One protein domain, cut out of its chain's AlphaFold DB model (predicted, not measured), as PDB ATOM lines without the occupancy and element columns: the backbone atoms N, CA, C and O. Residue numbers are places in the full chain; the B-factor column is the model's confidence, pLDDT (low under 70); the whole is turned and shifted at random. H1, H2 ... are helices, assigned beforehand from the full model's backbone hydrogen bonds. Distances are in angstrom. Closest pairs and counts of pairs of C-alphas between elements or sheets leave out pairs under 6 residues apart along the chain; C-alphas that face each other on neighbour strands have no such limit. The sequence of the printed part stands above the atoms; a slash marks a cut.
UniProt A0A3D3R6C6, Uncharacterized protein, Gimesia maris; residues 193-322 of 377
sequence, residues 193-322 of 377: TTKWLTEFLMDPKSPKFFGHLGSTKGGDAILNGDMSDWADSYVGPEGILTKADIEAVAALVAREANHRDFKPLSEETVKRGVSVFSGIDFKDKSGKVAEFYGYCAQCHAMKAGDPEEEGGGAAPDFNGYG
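What this domain is: This is residues 193 to 322 of the 377 residues of an uncharacterized protein of Gimesia maris (UniProt A0A3D3R6C6). With little regular structure, three helices make the core: H4 lies in the middle, H1 and H5 pack on it and cross it, while H2 and unnamed residues 203 to 219 reach out toward one end. The printed part has 130 residues, 49 of them in five named helices, H1 to H5; it is all helix with no named strand, and compact, with radius of gyration of the C-alphas 14.5 A and spans 42 by 35 by 26 A.

How they stand to each other: Begin at H1, residues 194 to 202, which touches H4, residues 243 to 257, at a steep tilt of 52 degrees, opposite ways; their closest C-alphas, Thr 194 and Ala 251, are 4.7 A apart. H2, residues 220 to 223, and H3, residues 226 to 234, meet only through their tight link. H3 is close to H1 but not clearly touching, the closest C-alphas, Leu 201 and Ala 231, being 6.4 A apart. H5, residues 267 to 278, touches H4 about perpendicular, at 88 degrees, with C-alphas Val 249 and Gly 273 closest at 3.9 A. Every O i to N i+4 pair is within hydrogen-bond range in H1, H3 and H5, and 9 of 11 in H4; H2 is too short for one.

Where its parts are: Find C-alpha 194 at (189.187, 149.487, 160.970), where H1 begins. H4 runs 21.4 A from C-alpha 243; H5 runs 16.2 A to C-alpha 278 at (199.723, 155.858, 174.549).

The domain as a whole: The farthest C-alphas, Lys 217 and Lys 288, are 44.0 A apart. The printed part has no cut; H1 to H2 is a long link, and residues 279 to 322 hold no named element. Residues 305 to 310 are under pLDDT 70.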
ATOM      1  N   THR A 193     184.447 150.608 161.728       95.12
ATOM      2  CA  THR A 193     185.350 149.566 161.212       95.12
ATOM      3  C   THR A 193     186.789 150.074 161.136       95.12
ATOM      4  O   THR A 193     187.023 151.270 160.948       95.12
ATOM      5  N   THR A 194     187.765 149.158 161.180       95.19
ATOM      6  CA  THR A 194     189.187 149.487 160.970       95.19
ATOM      7  C   THR A 194     189.388 150.284 159.688       95.19
ATOM      8  O   THR A 194     190.064 151.300 159.702       95.19
ATOM      9  N   LYS A 195     188.749 149.872 158.586       95.25
ATOM     10  CA  LYS A 195     188.868 150.558 157.297       95.25
ATOM     11  C   LYS A 195     188.386 152.008 157.373       95.25
ATOM     12  O   LYS A 195     189.090 152.900 156.914       95.25
ATOM     13  N   TRP A 196     187.200 152.235 157.937       96.38
ATOM     14  CA  TRP A 196     186.628 153.578 158.044       96.38
ATOM     15  C   TRP A 196     187.492 154.482 158.924       96.38
ATOM     16  O   TRP A 196     187.785 155.606 158.531       96.38
ATOM     17  N   LEU A 197     187.963 153.967 160.065       96.81
ATOM     18  CA  LEU A 197     188.838 154.705 160.978       96.81
ATOM     19  C   LEU A 197     190.209 154.997 160.356       96.81
ATOM     20  O   LEU A 197     190.688 156.118 160.475       96.81
ATOM     21  N   THR A 198     190.815 154.045 159.641       96.94
ATOM     22  CA  THR A 198     192.071 154.275 158.911       96.94
ATOM     23  C   THR A 198     191.910 155.382 157.876       96.94
ATOM     24  O   THR A 198     192.740 156.280 157.811       96.94
ATOM     25  N   GLU A 199     190.852 155.333 157.064       96.81
ATOM     26  CA  GLU A 199     190.583 156.367 156.061       96.81
ATOM     27  C   GLU A 199     190.345 157.737 156.716       96.81
ATOM     28  O   GLU A 199     190.860 158.739 156.225       96.81
ATOM     29  N   PHE A 200     189.628 157.776 157.844       96.19
ATOM     30  CA  PHE A 200     189.385 159.004 158.603       96.19
ATOM     31  C   PHE A 200     190.673 159.605 159.167       96.19
ATOM     32  O   PHE A 200     190.907 160.796 159.000       96.19
ATOM     33  N   LEU A 201     191.524 158.795 159.799       96.12
ATOM     34  CA  LEU A 201     192.792 159.258 160.372       96.12
ATOM     35  C   LEU A 201     193.790 159.709 159.296       96.12
ATOM     36  O   LEU A 201     194.643 160.545 159.571       96.12
ATOM     37  N   MET A 202     193.687 159.162 158.082       94.94
ATOM     38  CA  MET A 202     194.533 159.534 156.945       94.94
ATOM     39  C   MET A 202     194.155 160.877 156.324       94.94
ATOM     40  O   MET A 202     195.040 161.613 155.898       94.94
ATOM     41  N   ASP A 203     192.860 161.177 156.227       93.81
ATOM     42  CA  ASP A 203     192.372 162.423 155.635       93.81
ATOM     43  C   ASP A 203     191.014 162.825 156.243       93.81
ATOM     44  O   ASP A 203     189.959 162.645 155.614       93.81
ATOM     45  N   PRO A 204     191.002 163.384 157.469       93.31
ATOM     46  CA  PRO A 204     189.763 163.757 158.154       93.31
ATOM     47  C   PRO A 204     189.008 164.883 157.428       93.31
ATOM     48  O   PRO A 204     187.789 165.017 157.577       93.31
ATOM     49  N   LYS A 205     189.711 165.663 156.597       92.69
ATOM     50  CA  LYS A 205     189.165 166.756 155.781       92.69
ATOM     51  C   LYS A 205     188.582 166.272 154.453       92.69
ATOM     52  O   LYS A 205     188.016 167.083 153.718       92.69
ATOM     53  N   SER A 206     188.668 164.980 154.131       93.75
ATOM     54  CA  SER A 206     188.088 164.473 152.892       93.75
ATOM     55  C   SER A 206     186.565 164.702 152.844       93.75
ATOM     56  O   SER A 206     185.893 164.692 153.885       93.75
ATOM     57  N   PRO A 207     185.977 164.842 151.638       91.88
ATOM     58  CA  PRO A 207     184.526 164.913 151.440       91.88
ATOM     59  C   PRO A 207     183.731 163.793 152.128       91.88
ATOM     60  O   PRO A 207     182.583 163.994 152.513       91.88
ATOM     61  N   LYS A 208     184.342 162.614 152.312       93.88
ATOM     62  CA  LYS A 208     183.717 161.469 152.982       93.88
ATOM     63  C   LYS A 208     183.516 161.699 154.485       93.88
ATOM     64  O   LYS A 208     182.598 161.117 155.056       93.88
ATOM     65  N   PHE A 209     184.351 162.514 155.129       94.06
ATOM     66  CA  PHE A 209     184.331 162.723 156.579       94.06
ATOM     67  C   PHE A 209     183.845 164.126 156.946       94.06
ATOM     68  O   PHE A 209     182.635 164.342 157.000       94.06
ATOM     69  N   PHE A 210     184.741 165.073 157.234       90.56
ATOM     70  CA  PHE A 210     184.354 166.420 157.658       90.56
ATOM     71  C   PHE A 210     184.460 167.472 156.555       90.56
ATOM     72  O   PHE A 210     184.048 168.607 156.780       90.56
ATOM     73  N   GLY A 211     184.910 167.114 155.348       82.81
ATOM     74  CA  GLY A 211     185.231 168.051 154.261       82.81
ATOM     75  C   GLY A 211     184.124 169.014 153.817       82.81
ATOM     76  O   GLY A 211     184.407 170.029 153.188       82.81
ATOM     77  N   HIS A 212     182.861 168.741 154.150       87.50
ATOM     78  CA  HIS A 212     181.725 169.604 153.808       87.50
ATOM     79  C   HIS A 212     181.228 170.484 154.965       87.50
ATOM     80  O   HIS A 212     180.420 171.395 154.748       87.50
ATOM     81  N   LEU A 213     181.740 170.271 156.182       85.00
ATOM     82  CA  LEU A 213     181.274 170.960 157.382       85.00
ATOM     83  C   LEU A 213     181.569 172.458 157.392       85.00
ATOM     84  O   LEU A 213     180.798 173.201 157.993       85.00
ATOM     85  N   GLY A 214     182.599 172.926 156.680       79.56
ATOM     86  CA  GLY A 214     182.924 174.357 156.597       79.56
ATOM     87  C   GLY A 214     181.769 175.230 156.077       79.56
ATOM     88  O   GLY A 214     181.697 176.416 156.376       79.56
ATOM     89  N   SER A 215     180.811 174.637 155.356       77.38
ATOM     90  CA  SER A 215     179.596 175.316 154.878       77.38
ATOM     91  C   SER A 215     178.480 175.443 155.931       77.38
ATOM     92  O   SER A 215     177.477 176.120 155.698       77.38
ATOM     93  N   THR A 216     178.632 174.797 157.091       82.38
ATOM     94  CA  THR A 216     177.644 174.748 158.178       82.38
ATOM     95  C   THR A 216     178.110 175.588 159.368       82.38
ATOM     96  O   THR A 216     179.294 175.640 159.696       82.38
ATOM     97  N   LYS A 217     177.173 176.244 160.067       84.06
ATOM     98  CA  LYS A 217     177.481 177.037 161.266       84.06
ATOM     99  C   LYS A 217     178.193 176.172 162.318       84.06
ATOM    100  O   LYS A 217     177.644 175.166 162.750       84.06
ATOM    101  N   GLY A 218     179.388 176.593 162.736       83.19
ATOM    102  CA  GLY A 218     180.227 175.869 163.701       83.19
ATOM    103  C   GLY A 218     181.031 174.706 163.111       83.19
ATOM    104  O   GLY A 218     181.889 174.166 163.797       83.19
ATOM    105  N   GLY A 219     180.807 174.339 161.846       85.62
ATOM    106  CA  GLY A 219     181.496 173.215 161.217       85.62
ATOM    107  C   GLY A 219     182.949 173.504 160.832       85.62
ATOM    108  O   GLY A 219     183.751 172.579 160.803       85.62
ATOM    109  N   ASP A 220     183.313 174.772 160.622       86.50
ATOM    110  CA  ASP A 220     184.703 175.184 160.367       86.50
ATOM    111  C   ASP A 220     185.648 174.805 161.522       86.50
ATOM    112  O   ASP A 220     186.727 174.273 161.286       86.50
ATOM    113  N   ALA A 221     185.193 174.952 162.771       85.69
ATOM    114  CA  ALA A 221     185.962 174.579 163.961       85.69
ATOM    115  C   ALA A 221     186.186 173.060 164.102       85.69
ATOM    116  O   ALA A 221     187.094 172.635 164.809       85.69
ATOM    117  N   ILE A 222     185.351 172.239 163.456       85.31
ATOM    118  CA  ILE A 222     185.542 170.784 163.384       85.31
ATOM    119  C   ILE A 222     186.466 170.445 162.213       85.31
ATOM    120  O   ILE A 222     187.375 169.634 162.365       85.31
ATOM    121  N   LEU A 223     186.243 171.073 161.054       88.50
ATOM    122  CA  LEU A 223     187.022 170.839 159.840       88.50
ATOM    123  C   LEU A 223     188.496 171.234 160.013       88.50
ATOM    124  O   LEU A 223     189.378 170.494 159.584       88.50
ATOM    125  N   ASN A 224     188.752 172.368 160.662       88.44
ATOM    126  CA  ASN A 224     190.079 172.930 160.914       88.44
ATOM    127  C   ASN A 224     190.463 172.838 162.404       88.44
ATOM    128  O   ASN A 224     191.063 173.759 162.948       88.44
ATOM    129  N   GLY A 225     190.025 171.776 163.090       88.88
ATOM    130  CA  GLY A 225     190.338 171.549 164.504       88.88
ATOM    131  C   GLY A 225     191.581 170.683 164.730       88.88
ATOM    132  O   GLY A 225     192.188 170.177 163.787       88.88
ATOM    133  N   ASP A 226     191.881 170.426 166.005       91.56
ATOM    134  CA  ASP A 226     193.097 169.738 166.470       91.56
ATOM    135  C   ASP A 226     193.357 168.382 165.780       91.56
ATOM    136  O   ASP A 226     194.500 168.025 165.511       91.56
ATOM    137  N   MET A 227     192.305 167.625 165.446       92.19
ATOM    138  CA  MET A 227     192.449 166.339 164.745       92.19
ATOM    139  C   MET A 227     192.910 166.482 163.291       92.19
ATOM    140  O   MET A 227     193.608 165.603 162.785       92.19
ATOM    141  N   SER A 228     192.532 167.568 162.613       91.31
ATOM    142  CA  SER A 228     193.008 167.858 161.258       91.31
ATOM    143  C   SER A 228     194.472 168.286 161.278       91.31
ATOM    144  O   SER A 228     195.257 167.790 160.472       91.31
ATOM    145  N   ASP A 229     194.851 169.123 162.244       92.25
ATOM    146  CA  ASP A 229     196.242 169.544 162.447       92.25
ATOM    147  C   ASP A 229     197.138 168.360 162.839       92.25
ATOM    148  O   ASP A 229     198.271 168.234 162.363       92.25
ATOM    149  N   TRP A 230     196.617 167.443 163.661       94.25
ATOM    150  CA  TRP A 230     197.280 166.184 163.996       94.25
ATOM    151  C   TRP A 230     197.533 165.330 162.750       94.25
ATOM    152  O   TRP A 230     198.652 164.856 162.543       94.25
ATOM    153  N   ALA A 231     196.521 165.159 161.892       93.75
ATOM    154  CA  ALA A 231     196.657 164.357 160.680       93.75
ATOM    155  C   ALA A 231     197.702 164.956 159.722       93.75
ATOM    156  O   ALA A 231     198.586 164.234 159.248       93.75
ATOM    157  N   ASP A 232     197.656 166.278 159.514       91.31
ATOM    158  CA  ASP A 232     198.623 167.011 158.689       91.31
ATOM    159  C   ASP A 232     200.060 166.861 159.229       91.31
ATOM    160  O   ASP A 232     201.007 166.718 158.453       91.31
ATOM    161  N   SER A 233     200.222 166.841 160.557       92.81
ATOM    162  CA  SER A 233     201.532 166.783 161.220       92.81
ATOM    163  C   SER A 233     202.142 165.380 161.276       92.81
ATOM    164  O   SER A 233     203.362 165.236 161.191       92.81
ATOM    165  N   TYR A 234     201.325 164.333 161.442       93.38
ATOM    166  CA  TYR A 234     201.833 163.004 161.810       93.38
ATOM    167  C   TYR A 234     201.603 161.898 160.777       93.38
ATOM    168  O   TYR A 234     202.339 160.912 160.823       93.38
ATOM    169  N   VAL A 235     200.660 162.041 159.837       91.25
ATOM    170  CA  VAL A 235     200.245 160.943 158.934       91.25
ATOM    171  C   VAL A 235     200.812 161.064 157.511       91.25
ATOM    172  O   VAL A 235     200.959 160.061 156.808       91.25
ATOM    173  N   GLY A 236     201.172 162.277 157.079       77.00
ATOM    174  CA  GLY A 236     201.685 162.551 155.732       77.00
ATOM    175  C   GLY A 236     203.076 161.959 155.420       77.00
ATOM    176  O   GLY A 236     203.697 161.301 156.258       77.00
ATOM    177  N   PRO A 237     203.626 162.214 154.213       77.44
ATOM    178  CA  PRO A 237     204.960 161.743 153.814       77.44
ATOM    179  C   PRO A 237     206.062 162.116 154.816       77.44
ATOM    180  O   PRO A 237     206.894 161.273 155.154       77.44
ATOM    181  N   GLU A 238     205.985 163.341 155.339       84.38
ATOM    182  CA  GLU A 238     206.891 163.904 156.350       84.38
ATOM    183  C   GLU A 238     206.496 163.538 157.792       84.38
ATOM    184  O   GLU A 238     207.274 163.735 158.720       84.38
ATOM    185  N   GLY A 239     205.298 162.980 157.995       89.25
ATOM    186  CA  GLY A 239     204.802 162.565 159.303       89.25
ATOM    187  C   GLY A 239     205.569 161.366 159.858       89.25
ATOM    188  O   GLY A 239     206.145 160.576 159.110       89.25
ATOM    189  N   ILE A 240     205.596 161.199 161.180       92.06
ATOM    190  CA  ILE A 240     206.334 160.094 161.814       92.06
ATOM    191  C   ILE A 240     205.591 158.750 161.732       92.06
ATOM    192  O   ILE A 240     206.233 157.699 161.765       92.06
ATOM    193  N   LEU A 241     204.261 158.765 161.585       93.75
ATOM    194  CA  LEU A 241     203.437 157.558 161.562       93.75
ATOM    195  C   LEU A 241     203.493 156.891 160.187       93.75
ATOM    196  O   LEU A 241     203.411 157.529 159.136       93.75
ATOM    197  N   THR A 242     203.625 155.569 160.179       93.81
ATOM    198  CA  THR A 242     203.435 154.766 158.971       93.81
ATOM    199  C   THR A 242     201.965 154.411 158.791       93.81
ATOM    200  O   THR A 242     201.176 154.397 159.734       93.81
ATOM    201  N   LYS A 243     201.598 153.986 157.581       93.19
ATOM    202  CA  LYS A 243     200.270 153.421 157.328       93.19
ATOM    203  C   LYS A 243     199.925 152.245 158.250       93.19
ATOM    204  O   LYS A 243     198.782 152.143 158.680       93.19
ATOM    205  N   ALA A 244     200.902 151.407 158.594       94.44
ATOM    206  CA  ALA A 244     200.692 150.287 159.505       94.44
ATOM    207  C   ALA A 244     200.436 150.739 160.956       94.44
ATOM    208  O   ALA A 244     199.703 150.064 161.671       94.44
ATOM    209  N   ASP A 245     200.998 151.877 161.382       95.62
ATOM    210  CA  ASP A 245     200.692 152.481 162.690       95.62
ATOM    211  C   ASP A 245     199.237 152.945 162.743       95.62
ATOM    212  O   ASP A 245     198.513 152.612 163.681       95.62
ATOM    213  N   ILE A 246     198.785 153.635 161.690       96.62
ATOM    214  CA  ILE A 246     197.400 154.101 161.567       96.62
ATOM    215  C   ILE A 246     196.421 152.931 161.514       96.62
ATOM    216  O   ILE A 246     195.417 152.936 162.218       96.62
ATOM    217  N   GLU A 247     196.714 151.901 160.722       96.50
ATOM    218  CA  GLU A 247     195.880 150.700 160.661       96.50
ATOM    219  C   GLU A 247     195.824 149.965 162.006       96.50
ATOM    220  O   GLU A 247     194.757 149.484 162.389       96.50
ATOM    221  N   ALA A 248     196.935 149.907 162.749       96.12
ATOM    222  CA  ALA A 248     196.977 149.261 164.056       96.12
ATOM    223  C   ALA A 248     196.166 150.022 165.115       96.12
ATOM    224  O   ALA A 248     195.364 149.405 165.817       96.12
ATOM    225  N   VAL A 249     196.310 151.351 165.207       95.56
ATOM    226  CA  VAL A 249     195.520 152.154 166.156       95.56
ATOM    227  C   VAL A 249     194.042 152.213 165.754       95.56
ATOM    228  O   VAL A 249     193.167 152.079 166.608       95.56
ATOM    229  N   ALA A 250     193.734 152.283 164.454       96.56
ATOM    230  CA  ALA A 250     192.365 152.187 163.951       96.56
ATOM    231  C   ALA A 250     191.728 150.834 164.293       96.56
ATOM    232  O   ALA A 250     190.561 150.776 164.675       96.56
ATOM    233  N   ALA A 251     192.482 149.735 164.185       95.38
ATOM    234  CA  ALA A 251     192.014 148.413 164.579       95.38
ATOM    235  C   ALA A 251     191.784 148.310 166.092       95.38
ATOM    236  O   ALA A 251     190.782 147.725 166.509       95.38
ATOM    237  N   LEU A 252     192.667 148.910 166.898       94.25
ATOM    238  CA  LEU A 252     192.523 148.968 168.350       94.25
ATOM    239  C   LEU A 252     191.238 149.700 168.762       94.25
ATOM    240  O   LEU A 252     190.500 149.178 169.590       94.25
ATOM    241  N   VAL A 253     190.933 150.849 168.153       94.88
ATOM    242  CA  VAL A 253     189.683 151.586 168.420       94.88
ATOM    243  C   VAL A 253     188.464 150.827 167.879       94.88
ATOM    244  O   VAL A 253     187.460 150.695 168.572       94.88
ATOM    245  N   ALA A 254     188.550 150.247 166.675       94.69
ATOM    246  CA  ALA A 254     187.465 149.452 166.080       94.69
ATOM    247  C   ALA A 254     187.071 148.229 166.929       94.69
ATOM    248  O   ALA A 254     185.931 147.763 166.860       94.69
ATOM    249  N   ARG A 255     188.000 147.701 167.738       93.38
ATOM    250  CA  ARG A 255     187.733 146.614 168.690       93.38
ATOM    251  C   ARG A 255     186.632 146.983 169.683       93.38
ATOM    252  O   ARG A 255     185.814 146.123 169.996       93.38
ATOM    253  N   GLU A 256     186.583 148.233 170.146       92.25
ATOM    254  CA  GLU A 256     185.579 148.709 171.112       92.25
ATOM    255  C   GLU A 256     184.152 148.610 170.559       92.25
ATOM    256  O   GLU A 256     183.199 148.364 171.303       92.25
ATOM    257  N   ALA A 257     184.004 148.724 169.236       92.38
ATOM    258  CA  ALA A 257     182.713 148.583 168.582       92.38
ATOM    259  C   ALA A 257     182.242 147.129 168.585       92.38
ATOM    260  O   ALA A 257     181.034 146.888 168.587       92.38
ATOM    261  N   ASN A 258     183.167 146.163 168.583       87.69
ATOM    262  CA  ASN A 258     182.873 144.734 168.528       87.69
ATOM    263  C   ASN A 258     181.803 144.415 167.465       87.69
ATOM    264  O   ASN A 258     180.760 143.825 167.755       87.69
ATOM    265  N   HIS A 259     182.009 144.915 166.240       86.62
ATOM    266  CA  HIS A 259     181.122 144.614 165.117       86.62
ATOM    267  C   HIS A 259     181.054 143.106 164.882       86.62
ATOM    268  O   HIS A 259     182.022 142.389 165.113       86.62
ATOM    269  N   ARG A 260     179.938 142.627 164.330       83.06
ATOM    270  CA  ARG A 260     179.739 141.198 164.044       83.06
ATOM    271  C   ARG A 260     180.887 140.564 163.244       83.06
ATOM    272  O   ARG A 260     181.267 139.432 163.512       83.06
ATOM    273  N   ASP A 261     181.424 141.293 162.266       80.12
ATOM    274  CA  ASP A 261     182.488 140.807 161.377       80.12
ATOM    275  C   ASP A 261     183.902 141.089 161.927       80.12
ATOM    276  O   ASP A 261     184.899 140.898 161.226       80.12
ATOM    277  N   PHE A 262     184.001 141.560 163.176       84.69
ATOM    278  CA  PHE A 262     185.270 141.802 163.848       84.69
ATOM    279  C   PHE A 262     186.014 140.486 164.074       84.69
ATOM    280  O   PHE A 262     185.459 139.489 164.538       84.69
ATOM    281  N   LYS A 263     187.307 140.496 163.759       87.50
ATOM    282  CA  LYS A 263     188.212 139.379 164.014       87.50
ATOM    283  C   LYS A 263     189.159 139.768 165.143       87.50
ATOM    284  O   LYS A 263     189.625 140.908 165.136       87.50
ATOM    285  N   PRO A 264     189.484 138.846 166.067       90.06
ATOM    286  CA  PRO A 264     190.508 139.098 167.070       90.06
ATOM    287  C   PRO A 264     191.797 139.602 166.419       90.06
ATOM    288  O   PRO A 264     192.267 139.039 165.427       90.06
ATOM    289  N   LEU A 265     192.339 140.684 166.970       91.69
ATOM    290  CA  LEU A 265     193.589 141.271 166.501       91.69
ATOM    291  C   LEU A 265     194.762 140.378 166.905       91.69
ATOM    292  O   LEU A 265     194.723 139.725 167.950       91.69
ATOM    293  N   SER A 266     195.822 140.368 166.095       94.75
ATOM    294  CA  SER A 266     197.071 139.727 166.499       94.75
ATOM    295  C   SER A 266     197.703 140.498 167.660       94.75
ATOM    296  O   SER A 266     197.519 141.709 167.799       94.75
ATOM    297  N   GLU A 267     198.494 139.806 168.478       93.50
ATOM    298  CA  GLU A 267     199.226 140.434 169.583       93.50
ATOM    299  C   GLU A 267     200.152 141.561 169.090       93.50
ATOM    300  O   GLU A 267     200.286 142.591 169.745       93.50
ATOM    301  N   GLU A 268     200.738 141.400 167.900       93.75
ATOM    302  CA  GLU A 268     201.562 142.422 167.250       93.75
ATOM    303  C   GLU A 268     200.752 143.678 166.904       93.75
ATOM    304  O   GLU A 268     201.179 144.788 167.222       93.75
ATOM    305  N   THR A 269     199.564 143.521 166.307       94.38
ATOM    306  CA  THR A 269     198.678 144.649 165.992       94.38
ATOM    307  C   THR A 269     198.215 145.358 167.259       94.38
ATOM    308  O   THR A 269     198.195 146.585 167.281       94.38
ATOM    309  N   VAL A 270     197.888 144.616 168.324       92.69
ATOM    310  CA  VAL A 270     197.503 145.213 169.612       92.69
ATOM    311  C   VAL A 270     198.659 146.016 170.197       92.69
ATOM    312  O   VAL A 270     198.475 147.193 170.480       92.69
ATOM    313  N   LYS A 271     199.857 145.428 170.322       92.12
ATOM    314  CA  LYS A 271     201.035 146.128 170.865       92.12
ATOM    315  C   LYS A 271     201.360 147.395 170.081       92.12
ATOM    316  O   LYS A 271     201.617 148.432 170.679       92.12
ATOM    317  N   ARG A 272     201.304 147.321 168.749       93.69
ATOM    318  CA  ARG A 272     201.537 148.472 167.871       93.69
ATOM    319  C   ARG A 272     200.453 149.542 168.004       93.69
ATOM    320  O   ARG A 272     200.762 150.723 168.048       93.69
ATOM    321  N   GLY A 273     199.185 149.143 168.075       94.00
ATOM    322  CA  GLY A 273     198.085 150.082 168.283       94.00
ATOM    323  C   GLY A 273     198.192 150.787 169.634       94.00
ATOM    324  O   GLY A 273     197.993 151.994 169.701       94.00
ATOM    325  N   VAL A 274     198.558 150.050 170.690       92.50
ATOM    326  CA  VAL A 274     198.758 150.599 172.037       92.50
ATOM    327  C   VAL A 274     199.926 151.574 172.056       92.50
ATOM    328  O   VAL A 274     199.752 152.671 172.570       92.50
ATOM    329  N   SER A 275     201.067 151.245 171.438       92.44
ATOM    330  CA  SER A 275     202.220 152.156 171.420       92.44
ATOM    331  C   SER A 275     201.940 153.467 170.686       92.44
ATOM    332  O   SER A 275     202.409 154.523 171.100       92.44
ATOM    333  N   VAL A 276     201.131 153.436 169.623       93.94
ATOM    334  CA  VAL A 276     200.659 154.651 168.938       93.94
ATOM    335  C   VAL A 276     199.642 155.407 169.800       93.94
ATOM    336  O   VAL A 276     199.670 156.636 169.853       93.94
ATOM    337  N   PHE A 277     198.747 154.693 170.487       93.31
ATOM    338  CA  PHE A 277     197.699 155.307 171.300       93.31
ATOM    339  C   PHE A 277     198.252 155.994 172.555       93.31
ATOM    340  O   PHE A 277     197.876 157.131 172.828       93.31
ATOM    341  N   SER A 278     199.145 155.339 173.300       90.38
ATOM    342  CA  SER A 278     199.723 155.858 174.549       90.38
ATOM    343  C   SER A 278     201.049 156.596 174.357       90.38
ATOM    344  O   SER A 278     201.495 157.294 175.261       90.38
ATOM    345  N   GLY A 279     201.708 156.433 173.206       89.31
ATOM    346  CA  GLY A 279     203.050 156.966 172.952       89.31
ATOM    347  C   GLY A 279     204.177 156.148 173.593       89.31
ATOM    348  O   GLY A 279     205.350 156.419 173.333       89.31
ATOM    349  N   ILE A 280     203.846 155.135 174.398       87.50
ATOM    350  CA  ILE A 280     204.814 154.278 175.089       87.50
ATOM    351  C   ILE A 280     205.440 153.306 174.086       87.50
ATOM    352  O   ILE A 280     204.733 152.634 173.339       87.50
ATOM    353  N   ASP A 281     206.773 153.212 174.070       88.56
ATOM    354  CA  ASP A 281     207.538 152.339 173.165       88.56
ATOM    355  C   ASP A 281     207.221 152.536 171.666       88.56
ATOM    356  O   ASP A 281     207.393 151.619 170.849       88.56
ATOM    357  N   PHE A 282     206.769 153.733 171.276       92.00
ATOM    358  CA  PHE A 282     206.521 154.060 169.876       92.00
ATOM    359  C   PHE A 282     207.814 153.960 169.056       92.00
ATOM    360  O   PHE A 282     208.860 154.477 169.449       92.00
ATOM    361  N   LYS A 283     207.735 153.303 167.894       91.44
ATOM    362  CA  LYS A 283     208.856 153.155 166.963       91.44
ATOM    363  C   LYS A 283     208.596 153.954 165.697       91.44
ATOM    364  O   LYS A 283     207.569 153.760 165.054       91.44
ATOM    365  N   ASP A 284     209.551 154.796 165.323       88.19
ATOM    366  CA  ASP A 284     209.474 155.589 164.098       88.19
ATOM    367  C   ASP A 284     209.645 154.735 162.826       88.19
ATOM    368  O   ASP A 284     209.846 153.516 162.864       88.19
ATOM    369  N   LYS A 285     209.629 155.392 161.660       86.44
ATOM    370  CA  LYS A 285     209.831 154.756 160.345       86.44
ATOM    371  C   LYS A 285     211.161 153.991 160.219       86.44
ATOM    372  O   LYS A 285     211.273 153.124 159.355       86.44
ATOM    373  N   SER A 286     212.160 154.292 161.054       86.12
ATOM    374  CA  SER A 286     213.452 153.593 161.099       86.12
ATOM    375  C   SER A 286     213.452 152.371 162.027       86.12
ATOM    376  O   SER A 286     214.431 151.623 162.064       86.12
ATOM    377  N   GLY A 287     212.361 152.147 162.766       86.00
ATOM    378  CA  GLY A 287     212.210 151.055 163.725       86.00
ATOM    379  C   GLY A 287     212.854 151.327 165.086       86.00
ATOM    380  O   GLY A 287     212.929 150.411 165.912       86.00
ATOM    381  N   LYS A 288     213.322 152.555 165.337       89.88
ATOM    382  CA  LYS A 288     213.896 152.967 166.622       89.88
ATOM    383  C   LYS A 288     212.814 153.547 167.513       89.88
ATOM    384  O   LYS A 288     211.910 154.214 167.021       89.88
ATOM    385  N   VAL A 289     212.932 153.303 168.819       89.94
ATOM    386  CA  VAL A 289     212.067 153.965 169.798       89.94
ATOM    387  C   VAL A 289     212.294 155.468 169.692       89.94
ATOM    388  O   VAL A 289     213.439 155.921 169.735       89.94
ATOM    389  N   ALA A 290     211.210 156.210 169.508       88.50
ATOM    390  CA  ALA A 290     211.223 157.647 169.311       88.50
ATOM    391  C   ALA A 290     210.214 158.302 170.250       88.50
ATOM    392  O   ALA A 290     209.153 157.744 170.527       88.50
ATOM    393  N   GLU A 291     210.535 159.507 170.712       86.75
ATOM    394  CA  GLU A 291     209.565 160.328 171.424       86.75
ATOM    395  C   GLU A 291     208.460 160.745 170.454       86.75
ATOM    396  O   GLU A 291     208.694 161.449 169.469       86.75
ATOM    397  N   PHE A 292     207.244 160.295 170.737       88.56
ATOM    398  CA  PHE A 292     206.060 160.680 169.997       88.56
ATOM    399  C   PHE A 292     205.231 161.595 170.883       88.56
ATOM    400  O   PHE A 292     204.753 161.171 171.920       88.56
ATOM    401  N   TYR A 293     205.073 162.856 170.488       87.31
ATOM    402  CA  TYR A 293     204.273 163.836 171.233       87.31
ATOM    403  C   TYR A 293     202.842 163.966 170.704       87.31
ATOM    404  O   TYR A 293     202.088 164.771 171.227       87.31
ATOM    405  N   GLY A 294     202.465 163.198 169.681       89.69
ATOM    406  CA  GLY A 294     201.127 163.216 169.086       89.69
ATOM    407  C   GLY A 294     200.281 161.997 169.451       89.69
ATOM    408  O   GLY A 294     199.404 161.629 168.673       89.69
ATOM    409  N   TYR A 295     200.570 161.302 170.553       92.62
ATOM    410  CA  TYR A 295     199.822 160.095 170.908       92.62
ATOM    411  C   TYR A 295     198.386 160.411 171.319       92.62
ATOM    412  O   TYR A 295     198.083 161.451 171.905       92.62
ATOM    413  N   CYS A 296     197.481 159.492 170.996       93.44
ATOM    414  CA  CYS A 296     196.042 159.703 171.095       93.44
ATOM    415  C   CYS A 296     195.573 159.969 172.536       93.44
ATOM    416  O   CYS A 296     194.696 160.808 172.749       93.44
ATOM    417  N   ALA A 297     196.177 159.289 173.517       91.88
ATOM    418  CA  ALA A 297     195.810 159.352 174.930       91.88
ATOM    419  C   ALA A 297     196.032 160.734 175.576       91.88
ATOM    420  O   ALA A 297     195.470 160.997 176.637       91.88
ATOM    421  N   GLN A 298     196.779 161.646 174.931       90.44
ATOM    422  CA  GLN A 298     196.880 163.044 175.383       90.44
ATOM    423  C   GLN A 298     195.539 163.776 175.357       90.44
ATOM    424  O   GLN A 298     195.328 164.716 176.118       90.44
ATOM    425  N   CYS A 299     194.651 163.370 174.447       91.75
ATOM    426  CA  CYS A 299     193.384 164.048 174.202       91.75
ATOM    427  C   CYS A 299     192.185 163.118 174.394       91.75
ATOM    428  O   CYS A 299     191.150 163.558 174.894       91.75
ATOM    429  N   HIS A 300     192.309 161.853 173.990       93.69
ATOM    430  CA  HIS A 300     191.220 160.883 173.972       93.69
ATOM    431  C   HIS A 300     191.329 159.893 175.125       93.69
ATOM    432  O   HIS A 300     192.344 159.215 175.267       93.69
ATOM    433  N   ALA A 301     190.246 159.752 175.890       91.00
ATOM    434  CA  ALA A 301     190.145 158.701 176.891       91.00
ATOM    435  C   ALA A 301     189.832 157.346 176.227       91.00
ATOM    436  O   ALA A 301     188.919 157.253 175.403       91.00
ATOM    437  N   MET A 302     190.579 156.296 176.570       89.75
ATOM    438  CA  MET A 302     190.278 154.906 176.228       89.75
ATOM    439  C   MET A 302     191.094 153.968 177.109       89.75
ATOM    440  O   MET A 302     192.314 154.076 177.159       89.75
ATOM    441  N   LYS A 303     190.453 152.940 177.669       78.12
ATOM    442  CA  LYS A 303     191.156 151.893 178.424       78.12
ATOM    443  C   LYS A 303     192.200 151.118 177.632       78.12
ATOM    444  O   LYS A 303     192.884 150.338 178.251       78.12
ATOM    445  N   ALA A 304     192.279 151.230 176.301       70.50
ATOM    446  CA  ALA A 304     193.311 150.714 175.377       70.50
ATOM    447  C   ALA A 304     193.972 149.326 175.633       70.50
ATOM    448  O   ALA A 304     194.868 148.947 174.891       70.50
ATOM    449  N   GLY A 305     193.502 148.495 176.568       58.00
ATOM    450  CA  GLY A 305     194.239 147.350 177.122       58.00
ATOM    451  C   GLY A 305     194.936 147.594 178.475       58.00
ATOM    452  O   GLY A 305     195.362 146.612 179.075       58.00
ATOM    453  N   ASP A 306     194.996 148.831 178.974       58.25
ATOM    454  CA  ASP A 306     195.462 149.215 180.310       58.25
ATOM    455  C   ASP A 306     194.304 149.805 181.158       58.25
ATOM    456  O   ASP A 306     193.813 150.902 180.886       58.25
ATOM    457  N   PRO A 307     193.806 149.083 182.179       57.50
ATOM    458  CA  PRO A 307     192.711 149.559 183.022       57.50
ATOM    459  C   PRO A 307     193.103 150.685 183.994       57.50
ATOM    460  O   PRO A 307     192.199 151.234 184.627       57.50
ATOM    461  N   GLU A 308     194.392 150.998 184.148       57.47
ATOM    462  CA  GLU A 308     194.897 152.023 185.073       57.47
ATOM    463  C   GLU A 308     195.236 153.351 184.372       57.47
ATOM    464  O   GLU A 308     195.254 154.393 185.030       57.47
ATOM    465  N   GLU A 309     195.429 153.346 183.049       62.25
ATOM    466  CA  GLU A 309     195.822 154.524 182.268       62.25
ATOM    467  C   GLU A 309     194.893 154.738 181.061       62.25
ATOM    468  O   GLU A 309     195.122 154.254 179.954       62.25
ATOM    469  N   GLU A 310     193.805 155.484 181.274       67.19
ATOM    470  CA  GLU A 310     192.825 155.773 180.217       67.19
ATOM    471  C   GLU A 310     193.219 156.962 179.328       67.19
ATOM    472  O   GLU A 310     192.578 157.187 178.306       67.19
ATOM    473  N   GLY A 311     194.244 157.741 179.694       73.56
ATOM    474  CA  GLY A 311     194.476 159.063 179.107       73.56
ATOM    475  C   GLY A 311     193.322 160.031 179.398       73.56
ATOM    476  O   GLY A 311     192.570 159.853 180.359       73.56
ATOM    477  N   GLY A 312     193.163 161.059 178.563       74.62
ATOM    478  CA  GLY A 312     191.992 161.942 178.599       74.62
ATOM    479  C   GLY A 312     192.305 163.425 178.425       74.62
ATOM    480  O   GLY A 312     193.407 163.894 178.690       74.62
ATOM    481  N   GLY A 313     191.300 164.174 177.972       78.69
ATOM    482  CA  GLY A 313     191.424 165.589 177.643       78.69
ATOM    483  C   GLY A 313     190.134 166.145 177.039       78.69
ATOM    484  O   GLY A 313     189.041 165.668 177.327       78.69
ATOM    485  N   ALA A 314     190.255 167.168 176.192       80.44
ATOM    486  CA  ALA A 314     189.117 167.883 175.606       80.44
ATOM    487  C   ALA A 314     188.492 167.196 174.367       80.44
ATOM    488  O   ALA A 314     187.726 167.838 173.641       80.44
ATOM    489  N   ALA A 315     188.836 165.932 174.087       89.06
ATOM    490  CA  ALA A 315     188.385 165.200 172.903       89.06
ATOM    491  C   ALA A 315     187.425 164.039 173.254       89.06
ATOM    492  O   ALA A 315     187.400 163.590 174.400       89.06
ATOM    493  N   PRO A 316     186.629 163.536 172.284       91.69
ATOM    494  CA  PRO A 316     185.659 162.470 172.533       91.69
ATOM    495  C   PRO A 316     186.259 161.206 173.168       91.69
ATOM    496  O   PRO A 316     187.289 160.705 172.722       91.69
ATOM    497  N   ASP A 317     185.553 160.653 174.151       91.75
ATOM    498  CA  ASP A 317     185.871 159.394 174.827       91.75
ATOM    499  C   ASP A 317     185.587 158.188 173.911       91.75
ATOM    500  O   ASP A 317     184.477 158.022 173.371       91.75
ATOM    501  N   PHE A 318     186.593 157.330 173.755       93.12
ATOM    502  CA  PHE A 318     186.546 156.125 172.935       93.12
ATOM    503  C   PHE A 318     186.212 154.847 173.714       93.12
ATOM    504  O   PHE A 318     186.087 153.788 173.100       93.12
ATOM    505  N   ASN A 319     185.992 154.905 175.028       89.88
ATOM    506  CA  ASN A 319     185.518 153.757 175.797       89.88
ATOM    507  C   ASN A 319     184.179 153.243 175.238       89.88
ATOM    508  O   ASN A 319     183.145 153.930 175.292       89.88
ATOM    509  N   GLY A 320     184.201 152.018 174.703       91.62
ATOM    510  CA  GLY A 320     183.065 151.411 174.015       91.62
ATOM    511  C   GLY A 320     182.705 152.078 172.684       91.62
ATOM    512  O   GLY A 320     181.554 151.956 172.268       91.62
ATOM    513  N   TYR A 321     183.623 152.801 172.034       95.12
ATOM    514  CA  TYR A 321     183.397 153.492 170.759       95.12
ATOM    515  C   TYR A 321     182.653 152.617 169.747       95.12
ATOM    516  O   TYR A 321     183.040 151.485 169.489       95.12
ATOM    517  N   GLY A 322     181.558 153.124 169.181       94.50
ATOM    518  CA  GLY A 322     180.755 152.395 168.193       94.50
ATOM    519  C   GLY A 322     179.911 151.232 168.737       94.50
ATOM    520  O   GLY A 322     179.111 150.685 167.977       94.50
TER     521      GLY A 322